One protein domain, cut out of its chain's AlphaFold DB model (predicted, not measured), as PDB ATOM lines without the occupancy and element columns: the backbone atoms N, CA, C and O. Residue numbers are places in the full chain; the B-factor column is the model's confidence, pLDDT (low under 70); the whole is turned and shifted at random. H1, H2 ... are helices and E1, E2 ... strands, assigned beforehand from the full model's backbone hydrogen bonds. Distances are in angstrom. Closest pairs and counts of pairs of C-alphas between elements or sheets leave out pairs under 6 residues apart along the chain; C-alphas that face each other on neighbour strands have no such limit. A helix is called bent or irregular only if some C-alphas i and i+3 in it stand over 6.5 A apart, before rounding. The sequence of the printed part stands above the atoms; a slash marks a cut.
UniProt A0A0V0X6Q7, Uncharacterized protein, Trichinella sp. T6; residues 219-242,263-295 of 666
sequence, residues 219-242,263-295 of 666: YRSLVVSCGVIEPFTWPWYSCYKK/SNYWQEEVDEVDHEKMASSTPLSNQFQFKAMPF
ATOM      1  N   TYR A 219     125.820 184.965 115.076       42.53
ATOM      2  CA  TYR A 219     124.872 183.894 114.732       42.53
ATOM      3  C   TYR A 219     124.732 182.852 115.859       42.53
ATOM      4  O   TYR A 219     125.513 181.905 115.965       42.53
ATOM      5  N   ARG A 220     123.703 183.003 116.705       53.22
ATOM      6  CA  ARG A 220     123.240 181.930 117.605       53.22
ATOM      7  C   ARG A 220     122.426 180.901 116.808       53.22
ATOM      8  O   ARG A 220     121.694 181.256 115.889       53.22
ATOM      9  N   SER A 221     122.551 179.620 117.160       75.94
ATOM     10  CA  SER A 221     121.744 178.544 116.560       75.94
ATOM     11  C   SER A 221     120.259 178.753 116.867       75.94
ATOM     12  O   SER A 221     119.920 179.028 118.017       75.94
ATOM     13  N   LEU A 222     119.382 178.558 115.874       81.62
ATOM     14  CA  LEU A 222     117.929 178.745 116.016       81.62
ATOM     15  C   LEU A 222     117.340 177.967 117.204       81.62
ATOM     16  O   LEU A 222     116.484 178.482 117.915       81.62
ATOM     17  N   VAL A 223     117.836 176.753 117.456       84.88
ATOM     18  CA  VAL A 223     117.364 175.895 118.560       84.88
ATOM     19  C   VAL A 223     117.771 176.461 119.931       84.88
ATOM     20  O   VAL A 223     117.005 176.361 120.884       84.88
ATOM     21  N   VAL A 224     118.931 177.127 120.014       89.12
ATOM     22  CA  VAL A 224     119.396 177.830 121.226       89.12
ATOM     23  C   VAL A 224     118.603 179.125 121.428       89.12
ATOM     24  O   VAL A 224     118.187 179.425 122.540       89.12
ATOM     25  N   SER A 225     118.347 179.899 120.365       89.31
ATOM     26  CA  SER A 225     117.561 181.139 120.475       89.31
ATOM     27  C   SER A 225     116.077 180.901 120.768       89.31
ATOM     28  O   SER A 225     115.435 181.786 121.319       89.31
ATOM     29  N   CYS A 226     115.540 179.722 120.440       92.31
ATOM     30  CA  CYS A 226     114.190 179.309 120.840       92.31
ATOM     31  C   CYS A 226     114.117 178.751 122.276       92.31
ATOM     32  O   CYS A 226     113.054 178.297 122.678       92.31
ATOM     33  N   GLY A 227     115.224 178.712 123.031       94.81
ATOM     34  CA  GLY A 227     115.264 178.187 124.405       94.81
ATOM     35  C   GLY A 227     115.119 176.663 124.537       94.81
ATOM     36  O   GLY A 227     115.175 176.145 125.646       94.81
ATOM     37  N   VAL A 228     114.975 175.934 123.425       96.25
ATOM     38  CA  VAL A 228     114.753 174.474 123.408       96.25
ATOM     39  C   VAL A 228     115.979 173.699 123.898       96.25
ATOM     40  O   VAL A 228     115.829 172.607 124.447       96.25
ATOM     41  N   ILE A 229     117.181 174.259 123.718       96.56
ATOM     42  CA  ILE A 229     118.430 173.717 124.266       96.56
ATOM     43  C   ILE A 229     119.260 174.788 124.963       96.56
ATOM     44  O   ILE A 229     119.310 175.936 124.515       96.56
ATOM     45  N   GLU A 230     119.984 174.384 126.003       96.44
ATOM     46  CA  GLU A 230     120.910 175.240 126.749       96.44
ATOM     47  C   GLU A 230     122.274 174.551 126.961       96.44
ATOM     48  O   GLU A 230     122.348 173.317 126.950       96.44
ATOM     49  N   PRO A 231     123.375 175.315 127.105       96.31
ATOM     50  CA  PRO A 231     124.700 174.750 127.342       96.31
ATOM     51  C   PRO A 231     124.771 174.058 128.708       96.31
ATOM     52  O   PRO A 231     124.205 174.535 129.688       96.31
ATOM     53  N   PHE A 232     125.496 172.945 128.770       95.31
ATOM     54  CA  PHE A 232     125.551 172.070 129.941       95.31
ATOM     55  C   PHE A 232     126.951 171.450 130.077       95.31
ATOM     56  O   PHE A 232     127.704 171.453 129.105       95.31
ATOM     57  N   THR A 233     127.332 170.964 131.265       92.56
ATOM     58  CA  THR A 233     128.739 170.612 131.582       92.56
ATOM     59  C   THR A 233     128.907 169.317 132.396       92.56
ATOM     60  O   THR A 233     129.819 169.214 133.217       92.56
ATOM     61  N   TRP A 234     128.003 168.349 132.243       89.19
ATOM     62  CA  TRP A 234     127.966 167.130 133.066       89.19
ATOM     63  C   TRP A 234     128.666 165.931 132.397       89.19
ATOM     64  O   TRP A 234     128.823 165.896 131.175       89.19
ATOM     65  N   PRO A 235     129.120 164.923 133.170       88.56
ATOM     66  CA  PRO A 235     129.872 163.788 132.624       88.56
ATOM     67  C   PRO A 235     129.038 162.862 131.723       88.56
ATOM     68  O   PRO A 235     129.609 162.122 130.923       88.56
ATOM     69  N   TRP A 236     127.708 162.894 131.831       82.06
ATOM     70  CA  TRP A 236     126.803 162.090 131.012       82.06
ATOM     71  C   TRP A 236     126.437 162.826 129.723       82.06
ATOM     72  O   TRP A 236     126.056 163.993 129.747       82.06
ATOM     73  N   TYR A 237     126.538 162.139 128.584       88.69
ATOM     74  CA  TYR A 237     126.064 162.658 127.305       88.69
ATOM     75  C   TYR A 237     125.736 161.530 126.322       88.69
ATOM     76  O   TYR A 237     126.474 160.552 126.194       88.69
ATOM     77  N   SER A 238     124.653 161.702 125.566       87.94
ATOM     78  CA  SER A 238     124.353 160.886 124.383       87.94
ATOM     79  C   SER A 238     125.090 161.395 123.137       87.94
ATOM     80  O   SER A 238     125.447 162.574 123.049       87.94
ATOM     81  N   CYS A 239     125.283 160.528 122.140       82.94
ATOM     82  CA  CYS A 239     125.939 160.865 120.869       82.94
ATOM     83  C   CYS A 239     124.922 161.111 119.741       82.94
ATOM     84  O   CYS A 239     124.094 160.247 119.452       82.94
ATOM     85  N   TYR A 240     125.045 162.232 119.023       81.00
ATOM     86  CA  TYR A 240     124.230 162.488 117.830       81.00
ATOM     87  C   TYR A 240     124.632 161.648 116.616       81.00
ATOM     88  O   TYR A 240     125.809 161.424 116.336       81.00
ATOM     89  N   LYS A 241     123.630 161.301 115.799       73.25
ATOM     90  CA  LYS A 241     123.810 160.740 114.456       73.25
ATOM     91  C   LYS A 241     123.011 161.555 113.441       73.25
ATOM     92  O   LYS A 241     121.793 161.655 113.546       73.25
ATOM     93  N   LYS A 242     123.687 162.122 112.436       61.66
ATOM     94  CA  LYS A 242     123.024 162.832 111.330       61.66
ATOM     95  C   LYS A 242     122.360 161.811 110.402       61.66
ATOM     96  O   LYS A 242     123.050 160.993 109.798       61.66
ATOM     97  N   SER A 263     105.780 168.818 115.565       77.00
ATOM     98  CA  SER A 263     106.142 169.972 116.399       77.00
ATOM     99  C   SER A 263     105.764 169.808 117.874       77.00
ATOM    100  O   SER A 263     106.366 170.466 118.713       77.00
ATOM    101  N   ASN A 264     104.801 168.946 118.214       87.00
ATOM    102  CA  ASN A 264     104.265 168.844 119.574       87.00
ATOM    103  C   ASN A 264     105.261 168.245 120.574       87.00
ATOM    104  O   ASN A 264     105.190 168.575 121.750       87.00
ATOM    105  N   TYR A 265     106.228 167.439 120.121       92.56
ATOM    106  CA  TYR A 265     107.341 167.012 120.976       92.56
ATOM    107  C   TYR A 265     108.108 168.228 121.533       92.56
ATOM    108  O   TYR A 265     108.441 168.281 122.707       92.56
ATOM    109  N   TRP A 266     108.275 169.280 120.725       94.75
ATOM    110  CA  TRP A 266     108.968 170.514 121.114       94.75
ATOM    111  C   TRP A 266     108.050 171.504 121.865       94.75
ATOM    112  O   TRP A 266     108.447 172.640 122.109       94.75
ATOM    113  N   GLN A 267     106.821 171.091 122.203       93.88
ATOM    114  CA  GLN A 267     105.863 171.842 123.026       93.88
ATOM    115  C   GLN A 267     105.695 171.240 124.428       93.88
ATOM    116  O   GLN A 267     105.131 171.898 125.297       93.88
ATOM    117  N   GLU A 268     106.147 170.001 124.645       94.88
ATOM    118  CA  GLU A 268     106.140 169.359 125.958       94.88
ATOM    119  C   GLU A 268     107.494 169.609 126.634       94.88
ATOM    120  O   GLU A 268     108.537 169.150 126.160       94.88
ATOM    121  N   GLU A 269     107.476 170.400 127.705       96.56
ATOM    122  CA  GLU A 269     108.649 170.673 128.532       96.56
ATOM    123  C   GLU A 269     109.035 169.407 129.314       96.56
ATOM    124  O   GLU A 269     108.182 168.684 129.834       96.56
ATOM    125  N   VAL A 270     110.328 169.105 129.336       97.19
ATOM    126  CA  VAL A 270     110.919 168.014 130.112       97.19
ATOM    127  C   VAL A 270     111.034 168.490 131.561       97.19
ATOM    128  O   VAL A 270     111.340 169.657 131.800       97.19
ATOM    129  N   ASP A 271     110.810 167.602 132.528       97.25
ATOM    130  CA  ASP A 271     111.053 167.891 133.947       97.25
ATOM    131  C   ASP A 271     112.527 168.297 134.156       97.25
ATOM    132  O   ASP A 271     113.421 167.671 133.583       97.25
ATOM    133  N   GLU A 272     112.803 169.323 134.967       96.69
ATOM    134  CA  GLU A 272     114.169 169.804 135.244       96.69
ATOM    135  C   GLU A 272     115.083 168.676 135.760       96.69
ATOM    136  O   GLU A 272     116.271 168.629 135.435       96.69
ATOM    137  N   VAL A 273     114.517 167.704 136.489       96.88
ATOM    138  CA  VAL A 273     115.215 166.508 137.004       96.88
ATOM    139  C   VAL A 273     115.621 165.527 135.885       96.88
ATOM    140  O   VAL A 273     116.512 164.690 136.066       96.88
ATOM    141  N   ASP A 274     114.991 165.622 134.715       97.38
ATOM    142  CA  ASP A 274     115.280 164.814 133.528       97.38
ATOM    143  C   ASP A 274     116.145 165.550 132.488       97.38
ATOM    144  O   ASP A 274     116.704 164.880 131.616       97.38
ATOM    145  N   HIS A 275     116.351 166.875 132.583       96.62
ATOM    146  CA  HIS A 275     117.184 167.626 131.620       96.62
ATOM    147  C   HIS A 275     118.608 167.047 131.514       96.62
ATOM    148  O   HIS A 275     119.098 166.846 130.400       96.62
ATOM    149  N   GLU A 276     119.229 166.658 132.638       96.06
ATOM    150  CA  GLU A 276     120.564 166.024 132.664       96.06
ATOM    151  C   GLU A 276     120.606 164.735 131.824       96.06
ATOM    152  O   GLU A 276     121.569 164.474 131.101       96.06
ATOM    153  N   LYS A 277     119.533 163.937 131.855       96.38
ATOM    154  CA  LYS A 277     119.417 162.676 131.095       96.38
ATOM    155  C   LYS A 277     119.273 162.938 129.594       96.38
ATOM    156  O   LYS A 277     119.591 162.068 128.784       96.38
ATOM    157  N   MET A 278     118.846 164.148 129.230       96.31
ATOM    158  CA  MET A 278     118.751 164.635 127.856       96.31
ATOM    159  C   MET A 278     120.022 165.350 127.373       96.31
ATOM    160  O   MET A 278     120.048 165.848 126.243       96.31
ATOM    161  N   ALA A 279     121.091 165.376 128.177       96.75
ATOM    162  CA  ALA A 279     122.383 165.913 127.775       96.75
ATOM    163  C   ALA A 279     122.985 165.148 126.584       96.75
ATOM    164  O   ALA A 279     122.997 163.912 126.515       96.75
ATOM    165  N   SER A 280     123.533 165.886 125.622       95.94
ATOM    166  CA  SER A 280     124.141 165.317 124.422       95.94
ATOM    167  C   SER A 280     125.261 166.202 123.874       95.94
ATOM    168  O   SER A 280     125.236 167.427 124.003       95.94
ATOM    169  N   SER A 281     126.285 165.580 123.284       95.81
ATOM    170  CA  SER A 281     127.491 166.271 122.821       95.81
ATOM    171  C   SER A 281     127.513 166.479 121.307       95.81
ATOM    172  O   SER A 281     127.268 165.569 120.510       95.81
ATOM    173  N   THR A 282     127.876 167.691 120.884       94.50
ATOM    174  CA  THR A 282     128.374 167.900 119.520       94.50
ATOM    175  C   THR A 282     129.814 167.382 119.395       94.50
ATOM    176  O   THR A 282     130.583 167.467 120.354       94.50
ATOM    177  N   PRO A 283     130.259 166.960 118.195       89.12
ATOM    178  CA  PRO A 283     131.676 166.697 117.924       89.12
ATOM    179  C   PRO A 283     132.600 167.924 118.057       89.12
ATOM    180  O   PRO A 283     133.812 167.785 117.942       89.12
ATOM    181  N   LEU A 284     132.044 169.125 118.266       90.81
ATOM    182  CA  LEU A 284     132.765 170.387 118.458       90.81
ATOM    183  C   LEU A 284     132.855 170.756 119.951       90.81
ATOM    184  O   LEU A 284     132.693 171.917 120.317       90.81
ATOM    185  N   SER A 285     133.067 169.753 120.813       76.12
ATOM    186  CA  SER A 285     133.199 169.829 122.285       76.12
ATOM    187  C   SER A 285     132.029 170.428 123.083       76.12
ATOM    188  O   SER A 285     131.967 170.219 124.291       76.12
ATOM    189  N   ASN A 286     131.067 171.100 122.451       92.50
ATOM    190  CA  ASN A 286     129.921 171.676 123.149       92.50
ATOM    191  C   ASN A 286     128.909 170.584 123.519       92.50
ATOM    192  O   ASN A 286     128.302 169.970 122.633       92.50
ATOM    193  N   GLN A 287     128.723 170.385 124.824       96.62
ATOM    194  CA  GLN A 287     127.593 169.683 125.431       96.62
ATOM    195  C   GLN A 287     126.395 170.634 125.582       96.62
ATOM    196  O   GLN A 287     126.558 171.833 125.821       96.62
ATOM    197  N   PHE A 288     125.187 170.095 125.452       97.31
ATOM    198  CA  PHE A 288     123.940 170.815 125.703       97.31
ATOM    199  C   PHE A 288     122.848 169.859 126.182       97.31
ATOM    200  O   PHE A 288     122.887 168.671 125.855       97.31
ATOM    201  N   GLN A 289     121.876 170.380 126.927       97.56
ATOM    202  CA  GLN A 289     120.672 169.652 127.338       97.56
ATOM    203  C   GLN A 289     119.421 170.213 126.653       97.56
ATOM    204  O   GLN A 289     119.436 171.343 126.158       97.56
ATOM    205  N   PHE A 290     118.352 169.415 126.601       97.75
ATOM    206  CA  PHE A 290     117.048 169.828 126.077       97.75
ATOM    207  C   PHE A 290     116.104 170.237 127.206       97.75
ATOM    208  O   PHE A 290     115.927 169.467 128.146       97.75
ATOM    209  N   LYS A 291     115.426 171.378 127.038       98.00
ATOM    210  CA  LYS A 291     114.274 171.761 127.868       98.00
ATOM    211  C   LYS A 291     112.954 171.195 127.346       98.00
ATOM    212  O   LYS A 291     112.078 170.902 128.139       98.00
ATOM    213  N   ALA A 292     112.801 171.012 126.031       97.31
ATOM    214  CA  ALA A 292     111.594 170.433 125.426       97.31
ATOM    215  C   ALA A 292     111.879 169.069 124.781       97.31
ATOM    216  O   ALA A 292     112.981 168.829 124.282       97.31
ATOM    217  N   MET A 293     110.891 168.173 124.799       97.69
ATOM    218  CA  MET A 293     111.064 166.740 124.552       97.69
ATOM    219  C   MET A 293     111.646 166.441 123.151       97.69
ATOM    220  O   MET A 293     110.989 166.667 122.131       97.69
ATOM    221  N   PRO A 294     112.879 165.904 123.045       96.81
ATOM    222  CA  PRO A 294     113.502 165.663 121.750       96.81
ATOM    223  C   PRO A 294     113.007 164.375 121.079       96.81
ATOM    224  O   PRO A 294     112.597 163.402 121.717       96.81
ATOM    225  N   PHE A 295     113.128 164.342 119.751       94.94
ATOM    226  CA  PHE A 295     112.867 163.141 118.959       94.94
ATOM    227  C   PHE A 295     113.802 161.987 119.349       94.94
ATOM    228  O   PHE A 295     115.005 162.181 119.511       94.94
TER     229      PHE A 295
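Overview. This is residues 219 to 242 and 263 to 295 of the 666 residues of an uncharacterized protein of Trichinella sp. T6 (UniProt A0A0V0X6Q7). A small two-strand ribbon, E1 with E2, forms the middle, with short helices H1 near E1 and H3 near E2, and loops around them. Short pairings join residues 280 to 281 to E2 antiparallel and to 238 to 239 parallel. The printed part has 57 residues, in order H1, E1, H2, H3, E2; the class is mixed, with under half in named elements. It is compact, radius of gyration of the C-alphas 11.0 A, spanning 29 by 28 by 20 A.

Along the chain. Find C-alpha 222 at (117.929, 178.745, 116.016), where H1, residues 222 to 225, begins. E1 is 229 to 231, H2 263 to 267. H3, 272 to 278, covers 10.1 A and is only just irregular, C-alphas 273 and 276 being 6.9 A apart. E2, 287 to 290, covers 10.6 A to C-alpha 290 at (117.048, 169.828, 126.077).

Arrangement. E1 and E2 are antiparallel at 147 degrees; look for N 289 and O 230, 3.0 A. The closest C-alphas of H3 and E2, Met 278 and Gln 289, are 5.4 A apart; those of H1 and E1, Val 223 and Ile 229, 6.2 A. H2 and E2 are apart. O i to N i+4 pairs within hydrogen-bond range number 0 of 1 in H2 and 1 of 3 in H3, O i to N i+3 pairs 2 of 2 and 3 of 4; H1 is too short for an i+4 pair.

Size, cuts and confidence. Residues 243 to 262 are not printed; C-alphas 242 and 263 are 19.0 A apart. Of the links printed whole, none is long. Residues 219, 220 and 242 have pLDDT under 70.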